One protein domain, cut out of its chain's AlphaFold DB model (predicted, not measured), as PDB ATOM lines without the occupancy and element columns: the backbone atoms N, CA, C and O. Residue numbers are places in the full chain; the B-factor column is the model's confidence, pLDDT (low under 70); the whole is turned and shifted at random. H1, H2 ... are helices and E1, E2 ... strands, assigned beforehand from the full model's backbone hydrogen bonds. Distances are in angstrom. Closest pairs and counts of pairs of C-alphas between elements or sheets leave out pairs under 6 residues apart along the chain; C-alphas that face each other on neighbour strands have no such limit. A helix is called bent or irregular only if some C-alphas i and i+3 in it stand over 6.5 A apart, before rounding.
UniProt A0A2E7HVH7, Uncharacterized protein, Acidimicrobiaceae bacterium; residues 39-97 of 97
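AT A GLANCE: This is residues 39 to 97 of the 97 residues of an uncharacterized protein of Acidimicrobiaceae bacterium (UniProt A0A2E7HVH7). A two-stranded hairpin, E1 and E2, forms a small wall, and one helix, H1, packs over one face of it, running alongside the strands. After H1 a long stretch with no named element, residues 75 to 97, folds back past the side of H1 that is turned away from the hairpin, and then passes the end of the hairpin where E1 begins and E2 ends. The printed part has 59 residues, with two named strands and one named helix in the order E1, E2, H1; the sheet's order is E1, E2, antiparallel. The class is mixed, helices and strands, though under half of the residues, 26 of 59, are in named elements. The whole is only just loose, close to compact, with a radius of gyration of the C-alphas of 12.5 A, and its outline is flat, spanning 33 by 32 by 13 A.

IN THESE COORDINATES: Begin at Thr 39 and go on to C-alpha 41 at (20.132, 21.330, 48.234), where strand E1, residues 41 to 45, begins; it measures 13.0 A from first to last C-alpha. A tight link of 5 residues leads to strand E2, residues 51 to 56, which measures 13.6 A. After a tight link of 3 residues, find C-alpha 60 at (31.505, 20.311, 48.837); from there helix H1, residues 60 to 74, runs 20.6 A to C-alpha 74 at (28.359, 37.769, 38.311).

HOW THE PARTS SIT: Look first at the hairpin of E1 and E2: its strands are antiparallel, with 176 degrees between their N-to-C directions. The C-alphas of Ala 41 and Glu 56 face each other at 4.3 A. Across the pair, N 42 and O 55 are within hydrogen-bond range at 2.8 A, and so are N 55 and O 42 at 3.0 A. Now look from E2 to H1: their closest C-alphas, those of Gly 53 and Ile 66, are 5.9 A apart. The closest C-alphas of E1 and H1, those of Leu 42 and Trp 63, are 6.8 A apart. Within H1, every O i to N i+4 pair is within hydrogen-bond range, and H1 is not bent.

THE WHOLE: The two C-alphas farthest apart, those of Ser 75 and Asn 96, are 37.7 A from each other, while those of Thr 39 and Ile 97 are 11.9 A apart. The printed part has no cut, and it ends at Ile 97, the chain's last residue. Neither of the two links between named elements is long. Residues 75 to 97 have their C-alphas 10 to 22 A from the mean of all C-alphas. The mean pLDDT of the printed part is 93.4, and no printed residue is under 70.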
ATOM      1  N   THR A  39      17.594  16.821  50.989       95.19
ATOM      2  CA  THR A  39      18.024  18.113  51.557       95.19
ATOM      3  C   THR A  39      19.268  17.958  52.435       95.19
ATOM      4  O   THR A  39      19.419  16.909  53.053       95.19
ATOM      5  N   PRO A  40      20.143  18.974  52.565       95.75
ATOM      6  CA  PRO A  40      20.067  20.290  51.924       95.75
ATOM      7  C   PRO A  40      20.280  20.205  50.409       95.75
ATOM      8  O   PRO A  40      20.754  19.192  49.917       95.75
ATOM      9  N   ALA A  41      19.905  21.248  49.673       97.00
ATOM     10  CA  ALA A  41      20.132  21.330  48.234       97.00
ATOM     11  C   ALA A  41      20.548  22.752  47.846       97.00
ATOM     12  O   ALA A  41      20.051  23.728  48.419       97.00
ATOM     13  N   LEU A  42      21.440  22.861  46.862       96.75
ATOM     14  CA  LEU A  42      21.869  24.117  46.259       96.75
ATOM     15  C   LEU A  42      21.400  24.158  44.804       96.75
ATOM     16  O   LEU A  42      21.866  23.388  43.968       96.75
ATOM     17  N   LEU A  43      20.487  25.081  44.507       97.00
ATOM     18  CA  LEU A  43      19.927  25.287  43.173       97.00
ATOM     19  C   LEU A  43      20.335  26.659  42.640       97.00
ATOM     20  O   LEU A  43      20.179  27.668  43.328       97.00
ATOM     21  N   HIS A  44      20.806  26.705  41.398       95.75
ATOM     22  CA  HIS A  44      21.153  27.938  40.698       95.75
ATOM     23  C   HIS A  44      20.259  28.108  39.470       95.75
ATOM     24  O   HIS A  44      20.294  27.298  38.541       95.75
ATOM     25  N   PHE A  45      19.481  29.191  39.472       94.81
ATOM     26  CA  PHE A  45      18.691  29.643  38.332       94.81
ATOM     27  C   PHE A  45      19.358  30.848  37.669       94.81
ATOM     28  O   PHE A  45      19.821  31.752  38.365       94.81
ATOM     29  N   ASP A  46      19.388  30.873  36.338       92.12
ATOM     30  CA  ASP A  46      19.878  32.026  35.582       92.12
ATOM     31  C   ASP A  46      18.824  33.151  35.473       92.12
ATOM     32  O   ASP A  46      17.715  33.065  36.002       92.12
ATOM     33  N   GLN A  47      19.160  34.234  34.760       91.06
ATOM     34  CA  GLN A  47      18.249  35.370  34.545       91.06
ATOM     35  C   GLN A  47      17.048  35.047  33.628       91.06
ATOM     36  O   GLN A  47      16.140  35.869  33.504       91.06
ATOM     37  N   SER A  48      17.037  33.879  32.976       94.50
ATOM     38  CA  SER A  48      15.951  33.358  32.128       94.50
ATOM     39  C   SER A  48      15.129  32.278  32.857       94.50
ATOM     40  O   SER A  48      14.631  31.336  32.238       94.50
ATOM     41  N   PRO A  49      14.892  32.480  34.162       90.31
ATOM     42  CA  PRO A  49      14.518  31.488  35.187       90.31
ATOM     43  C   PRO A  49      14.818  30.005  34.907       90.31
ATOM     44  O   PRO A  49      14.029  29.130  35.276       90.31
ATOM     45  N   LYS A  50      15.944  29.680  34.267       94.19
ATOM     46  CA  LYS A  50      16.300  28.295  33.952       94.19
ATOM     47  C   LYS A  50      17.201  27.728  35.041       94.19
ATOM     48  O   LYS A  50      18.175  28.365  35.422       94.19
ATOM     49  N   LEU A  51      16.922  26.503  35.489       95.19
ATOM     50  CA  LEU A  51      17.824  25.764  36.373       95.19
ATOM     51  C   LEU A  51      19.107  25.392  35.607       95.19
ATOM     52  O   LEU A  51      19.058  24.644  34.627       95.19
ATOM     53  N   VAL A  52      20.243  25.940  36.035       94.88
ATOM     54  CA  VAL A  52      21.560  25.779  35.386       94.88
ATOM     55  C   VAL A  52      22.589  25.069  36.267       94.88
ATOM     56  O   VAL A  52      23.649  24.687  35.778       94.88
ATOM     57  N   GLY A  53      22.276  24.851  37.544       95.50
ATOM     58  CA  GLY A  53      23.062  24.028  38.458       95.50
ATOM     59  C   GLY A  53      22.191  23.494  39.590       95.50
ATOM     60  O   GLY A  53      21.320  24.211  40.081       95.50
ATOM     61  N   SER A  54      22.420  22.243  39.979       96.94
ATOM     62  CA  SER A  54      21.750  21.584  41.100       96.94
ATOM     63  C   SER A  54      22.730  20.639  41.783       96.94
ATOM     64  O   SER A  54      23.455  19.924  41.092       96.94
ATOM     65  N   ALA A  55      22.744  20.655  43.109       97.31
ATOM     66  CA  ALA A  55      23.440  19.687  43.944       97.31
ATOM     67  C   ALA A  55      22.569  19.378  45.164       97.31
ATOM     68  O   ALA A  55      22.034  20.296  45.793       97.31
ATOM     69  N   GLU A  56      22.444  18.101  45.508       97.06
ATOM     70  CA  GLU A  56      21.649  17.630  46.642       97.06
ATOM     71  C   GLU A  56      22.527  16.947  47.687       97.06
ATOM     72  O   GLU A  56      23.582  16.391  47.386       97.06
ATOM     73  N   GLY A  57      22.092  17.022  48.941       95.94
ATOM     74  CA  GLY A  57      22.976  16.818  50.076       95.94
ATOM     75  C   GLY A  57      24.017  17.935  50.184       95.94
ATOM     76  O   GLY A  57      24.076  18.886  49.401       95.94
ATOM     77  N   TRP A  58      24.864  17.816  51.193       94.69
ATOM     78  CA  TRP A  58      26.074  18.611  51.303       94.69
ATOM     79  C   TRP A  58      27.231  17.860  50.630       94.69
ATOM     80  O   TRP A  58      27.872  16.994  51.232       94.69
ATOM     81  N   ASN A  59      27.481  18.206  49.364       95.00
ATOM     82  CA  ASN A  59      28.620  17.749  48.569       95.00
ATOM     83  C   ASN A  59      29.532  18.954  48.261       95.00
ATOM     84  O   ASN A  59      29.221  19.730  47.353       95.00
ATOM     85  N   PRO A  60      30.660  19.125  48.979       94.88
ATOM     86  CA  PRO A  60      31.505  20.311  48.837       94.88
ATOM     87  C   PRO A  60      32.017  20.546  47.414       94.88
ATOM     88  O   PRO A  60      32.162  21.692  47.000       94.88
ATOM     89  N   THR A  61      32.287  19.479  46.657       95.31
ATOM     90  CA  THR A  61      32.800  19.587  45.285       95.31
ATOM     91  C   THR A  61      31.735  20.162  44.358       95.31
ATOM     92  O   THR A  61      31.975  21.171  43.702       95.31
ATOM     93  N   GLU A  62      30.536  19.579  44.359       96.62
ATOM     94  CA  GLU A  62      29.436  20.046  43.505       96.62
ATOM     95  C   GLU A  62      28.982  21.459  43.891       96.62
ATOM     96  O   GLU A  62      28.746  22.308  43.028       96.62
ATOM     97  N   TRP A  63      28.926  21.755  45.192       96.62
ATOM     98  CA  TRP A  63      28.574  23.087  45.681       96.62
ATOM     99  C   TRP A  63      29.617  24.131  45.276       96.62
ATOM    100  O   TRP A  63      29.255  25.236  44.859       96.62
ATOM    101  N   LYS A  64      30.909  23.783  45.339       95.94
ATOM    102  CA  LYS A  64      31.998  24.650  44.878       95.94
ATOM    103  C   LYS A  64      31.904  24.940  43.387       95.94
ATOM    104  O   LYS A  64      32.120  26.090  42.997       95.94
ATOM    105  N   ASP A  65      31.577  23.948  42.568       96.38
ATOM    106  CA  ASP A  65      31.435  24.127  41.122       96.38
ATOM    107  C   ASP A  65      30.278  25.083  40.801       96.38
ATOM    108  O   ASP A  65      30.455  26.048  40.049       96.38
ATOM    109  N   ILE A  66      29.117  24.899  41.439       96.94
ATOM    110  CA  ILE A  66      27.957  25.791  41.273       96.94
ATOM    111  C   ILE A  66      28.291  27.218  41.724       96.94
ATOM    112  O   ILE A  66      28.046  28.172  40.980       96.94
ATOM    113  N   ALA A  67      28.875  27.377  42.914       95.75
ATOM    114  CA  ALA A  67      29.217  28.685  43.464       95.75
ATOM    115  C   ALA A  67      30.298  29.402  42.639       95.75
ATOM    116  O   ALA A  67      30.231  30.616  42.452       95.75
ATOM    117  N   THR A  68      31.265  28.653  42.103       95.00
ATOM    118  CA  THR A  68      32.305  29.178  41.210       95.00
ATOM    119  C   THR A  68      31.699  29.695  39.911       95.00
ATOM    120  O   THR A  68      31.994  30.823  39.516       95.00
ATOM    121  N   ASN A  69      30.812  28.917  39.287       93.12
ATOM    122  CA  ASN A  69      30.131  29.317  38.055       93.12
ATOM    123  C   ASN A  69      29.270  30.570  38.263       93.12
ATOM    124  O   ASN A  69      29.284  31.476  37.428       93.12
ATOM    125  N   LEU A  70      28.547  30.646  39.386       94.44
ATOM    126  CA  LEU A  70      27.766  31.830  39.748       94.44
ATOM    127  C   LEU A  70      28.667  33.055  39.963       94.44
ATOM    128  O   LEU A  70      28.379  34.128  39.434       94.44
ATOM    129  N   ALA A  71      29.769  32.899  40.699       95.25
ATOM    130  CA  ALA A  71      30.707  33.987  40.951       95.25
ATOM    131  C   ALA A  71      31.348  34.503  39.653       95.25
ATOM    132  O   ALA A  71      31.417  35.714  39.457       95.25
ATOM    133  N   ASP A  72      31.746  33.614  38.741       93.62
ATOM    134  CA  ASP A  72      32.299  34.002  37.440       93.62
ATOM    135  C   ASP A  72      31.255  34.750  36.590       93.62
ATOM    136  O   ASP A  72      31.551  35.817  36.049       93.62
ATOM    137  N   ALA A  73      30.011  34.257  36.534       92.06
ATOM    138  CA  ALA A  73      28.926  34.904  35.794       92.06
ATOM    139  C   ALA A  73      28.595  36.307  36.329       92.06
ATOM    140  O   ALA A  73      28.286  37.211  35.551       92.06
ATOM    141  N   MET A  74      28.667  36.497  37.649       93.62
ATOM    142  CA  MET A  74      28.359  37.769  38.311       93.62
ATOM    143  C   MET A  74      29.584  38.677  38.508       93.62
ATOM    144  O   MET A  74      29.438  39.796  39.001       93.62
ATOM    145  N   SER A  75      30.788  38.228  38.125       94.38
ATOM    146  CA  SER A  75      32.061  38.901  38.438       94.38
ATOM    147  C   SER A  75      32.251  39.163  39.943       94.38
ATOM    148  O   SER A  75      32.690  40.237  40.357       94.38
ATOM    149  N   TRP A  76      31.901  38.180  40.773       95.56
ATOM    150  CA  TRP A  76      32.061  38.200  42.229       95.56
ATOM    151  C   TRP A  76      33.313  37.444  42.681       95.56
ATOM    152  O   TRP A  76      33.902  36.650  41.949       95.56
ATOM    153  N   SER A  77      33.711  37.660  43.936       95.00
ATOM    154  CA  SER A  77      34.686  36.794  44.597       95.00
ATOM    155  C   SER A  77      34.105  35.395  44.813       95.00
ATOM    156  O   SER A  77      32.962  35.258  45.249       95.00
ATOM    157  N   LYS A  78      34.913  34.363  44.566       93.62
ATOM    158  CA  LYS A  78      34.529  32.967  44.798       93.62
ATOM    159  C   LYS A  78      34.531  32.667  46.301       93.62
ATOM    160  O   LYS A  78      35.522  33.003  46.956       93.62
ATOM    161  N   PRO A  79      33.480  32.039  46.852       91.25
ATOM    162  CA  PRO A  79      33.511  31.576  48.232       91.25
ATOM    163  C   PRO A  79      34.519  30.431  48.390       91.25
ATOM    164  O   PRO A  79      34.789  29.680  47.448       91.25
ATOM    165  N   ILE A  80      35.077  30.294  49.591       90.81
ATOM    166  CA  ILE A  80      35.911  29.148  49.955       90.81
ATOM    167  C   ILE A  80      34.968  28.007  50.327       90.81
ATOM    168  O   ILE A  80      34.139  28.170  51.211       90.81
ATOM    169  N   ILE A  81      35.073  26.881  49.618       91.50
ATOM    170  CA  ILE A  81      34.289  25.672  49.882       91.50
ATOM    171  C   ILE A  81      35.210  24.445  49.723       91.50
ATOM    172  O   ILE A  81      35.826  24.298  48.651       91.50
ATOM    173  N   PRO A  82      35.316  23.564  50.740       89.25
ATOM    174  CA  PRO A  82      34.839  23.757  52.118       89.25
ATOM    175  C   PRO A  82      35.759  24.702  52.922       89.25
ATOM    176  O   PRO A  82      36.967  24.753  52.674       89.25
ATOM    177  N   ASP A  83      35.198  25.425  53.885       89.00
ATOM    178  CA  ASP A  83      35.905  26.136  54.960       89.00
ATOM    179  C   ASP A  83      36.098  25.211  56.188       89.00
ATOM    180  O   ASP A  83      35.483  24.148  56.281       89.00
ATOM    181  N   SER A  84      36.956  25.575  57.145       85.25
ATOM    182  CA  SER A  84      37.222  24.776  58.352       85.25
ATOM    183  C   SER A  84      36.006  24.614  59.261       85.25
ATOM    184  O   SER A  84      35.938  23.642  60.010       85.25
ATOM    185  N   GLU A  85      35.066  25.557  59.192       86.25
ATOM    186  CA  GLU A  85      33.812  25.536  59.949       86.25
ATOM    187  C   GLU A  85      32.681  24.803  59.212       86.25
ATOM    188  O   GLU A  85      31.609  24.593  59.786       86.25
ATOM    189  N   ASP A  86      32.892  24.405  57.952       84.94
ATOM    190  CA  ASP A  86      31.868  23.684  57.209       84.94
ATOM    191  C   ASP A  86      31.709  22.249  57.741       84.94
ATOM    192  O   ASP A  86      32.688  21.587  58.112       84.94
ATOM    193  N   PRO A  87      30.479  21.701  57.738       86.06
ATOM    194  CA  PRO A  87      30.259  20.298  58.048       86.06
ATOM    195  C   PRO A  87      31.088  19.368  57.150       86.06
ATOM    196  O   PRO A  87      31.417  19.680  56.006       86.06
ATOM    197  N   SER A  88      31.369  18.153  57.623       91.38
ATOM    198  CA  SER A  88      31.825  17.084  56.722       91.38
ATOM    199  C   SER A  88      30.727  16.732  55.711       91.38
ATOM    200  O   SER A  88      29.555  16.890  56.063       91.38
ATOM    201  N   PRO A  89      31.068  16.232  54.502       94.81
ATOM    202  CA  PRO A  89      30.087  15.805  53.504       94.81
ATOM    203  C   PRO A  89      28.946  14.990  54.116       94.81
ATOM    204  O   PRO A  89      29.180  14.084  54.920       94.81
ATOM    205  N   TYR A  90      27.715  15.326  53.740       93.94
ATOM    206  CA  TYR A  90      26.507  14.733  54.301       93.94
ATOM    207  C   TYR A  90      25.506  14.447  53.185       93.94
ATOM    208  O   TYR A  90      25.058  15.357  52.500       93.94
ATOM    209  N   GLU A  91      25.122  13.177  53.041       93.69
ATOM    210  CA  GLU A  91      24.204  12.690  51.995       93.69
ATOM    211  C   GLU A  91      22.823  13.356  52.008       93.69
ATOM    212  O   GLU A  91      22.100  13.305  51.015       93.69
ATOM    213  N   GLY A  92      22.447  13.976  53.125       93.81
ATOM    214  CA  GLY A  92      21.161  14.630  53.274       93.81
ATOM    215  C   GLY A  92      20.060  13.745  53.858       93.81
ATOM    216  O   GLY A  92      20.253  12.573  54.189       93.81
ATOM    217  N   VAL A  93      18.878  14.342  53.993       95.00
ATOM    218  CA  VAL A  93      17.624  13.687  54.372       95.00
ATOM    219  C   VAL A  93      16.767  13.530  53.124       95.00
ATOM    220  O   VAL A  93      16.505  14.519  52.439       95.00
ATOM    221  N   ALA A  94      16.321  12.302  52.853       95.75
ATOM    222  CA  ALA A  94      15.428  12.001  51.740       95.75
ATOM    223  C   ALA A  94      14.061  12.685  51.898       95.75
ATOM    224  O   ALA A  94      13.486  12.720  52.991       95.75
ATOM    225  N   LEU A  95      13.539  13.200  50.791       92.81
ATOM    226  CA  LEU A  95      12.221  13.799  50.683       92.81
ATOM    227  C   LEU A  95      11.210  12.735  50.253       92.81
ATOM    228  O   LEU A  95      11.378  12.060  49.245       92.81
ATOM    229  N   ASN A  96      10.128  12.608  51.019       84.25
ATOM    230  CA  ASN A  96       8.997  11.747  50.679       84.25
ATOM    231  C   ASN A  96       7.888  12.612  50.063       84.25
ATOM    232  O   ASN A  96       6.874  12.864  50.724       84.25
ATOM    233  N   ILE A  97       8.120  13.147  48.860       78.75
ATOM    234  CA  ILE A  97       7.264  14.169  48.232       78.75
ATOM    235  C   ILE A  97       6.630  13.741  46.922       78.75
ATOM    236  O   ILE A  97       7.226  12.925  46.192       78.75
TER     237      ILE A  97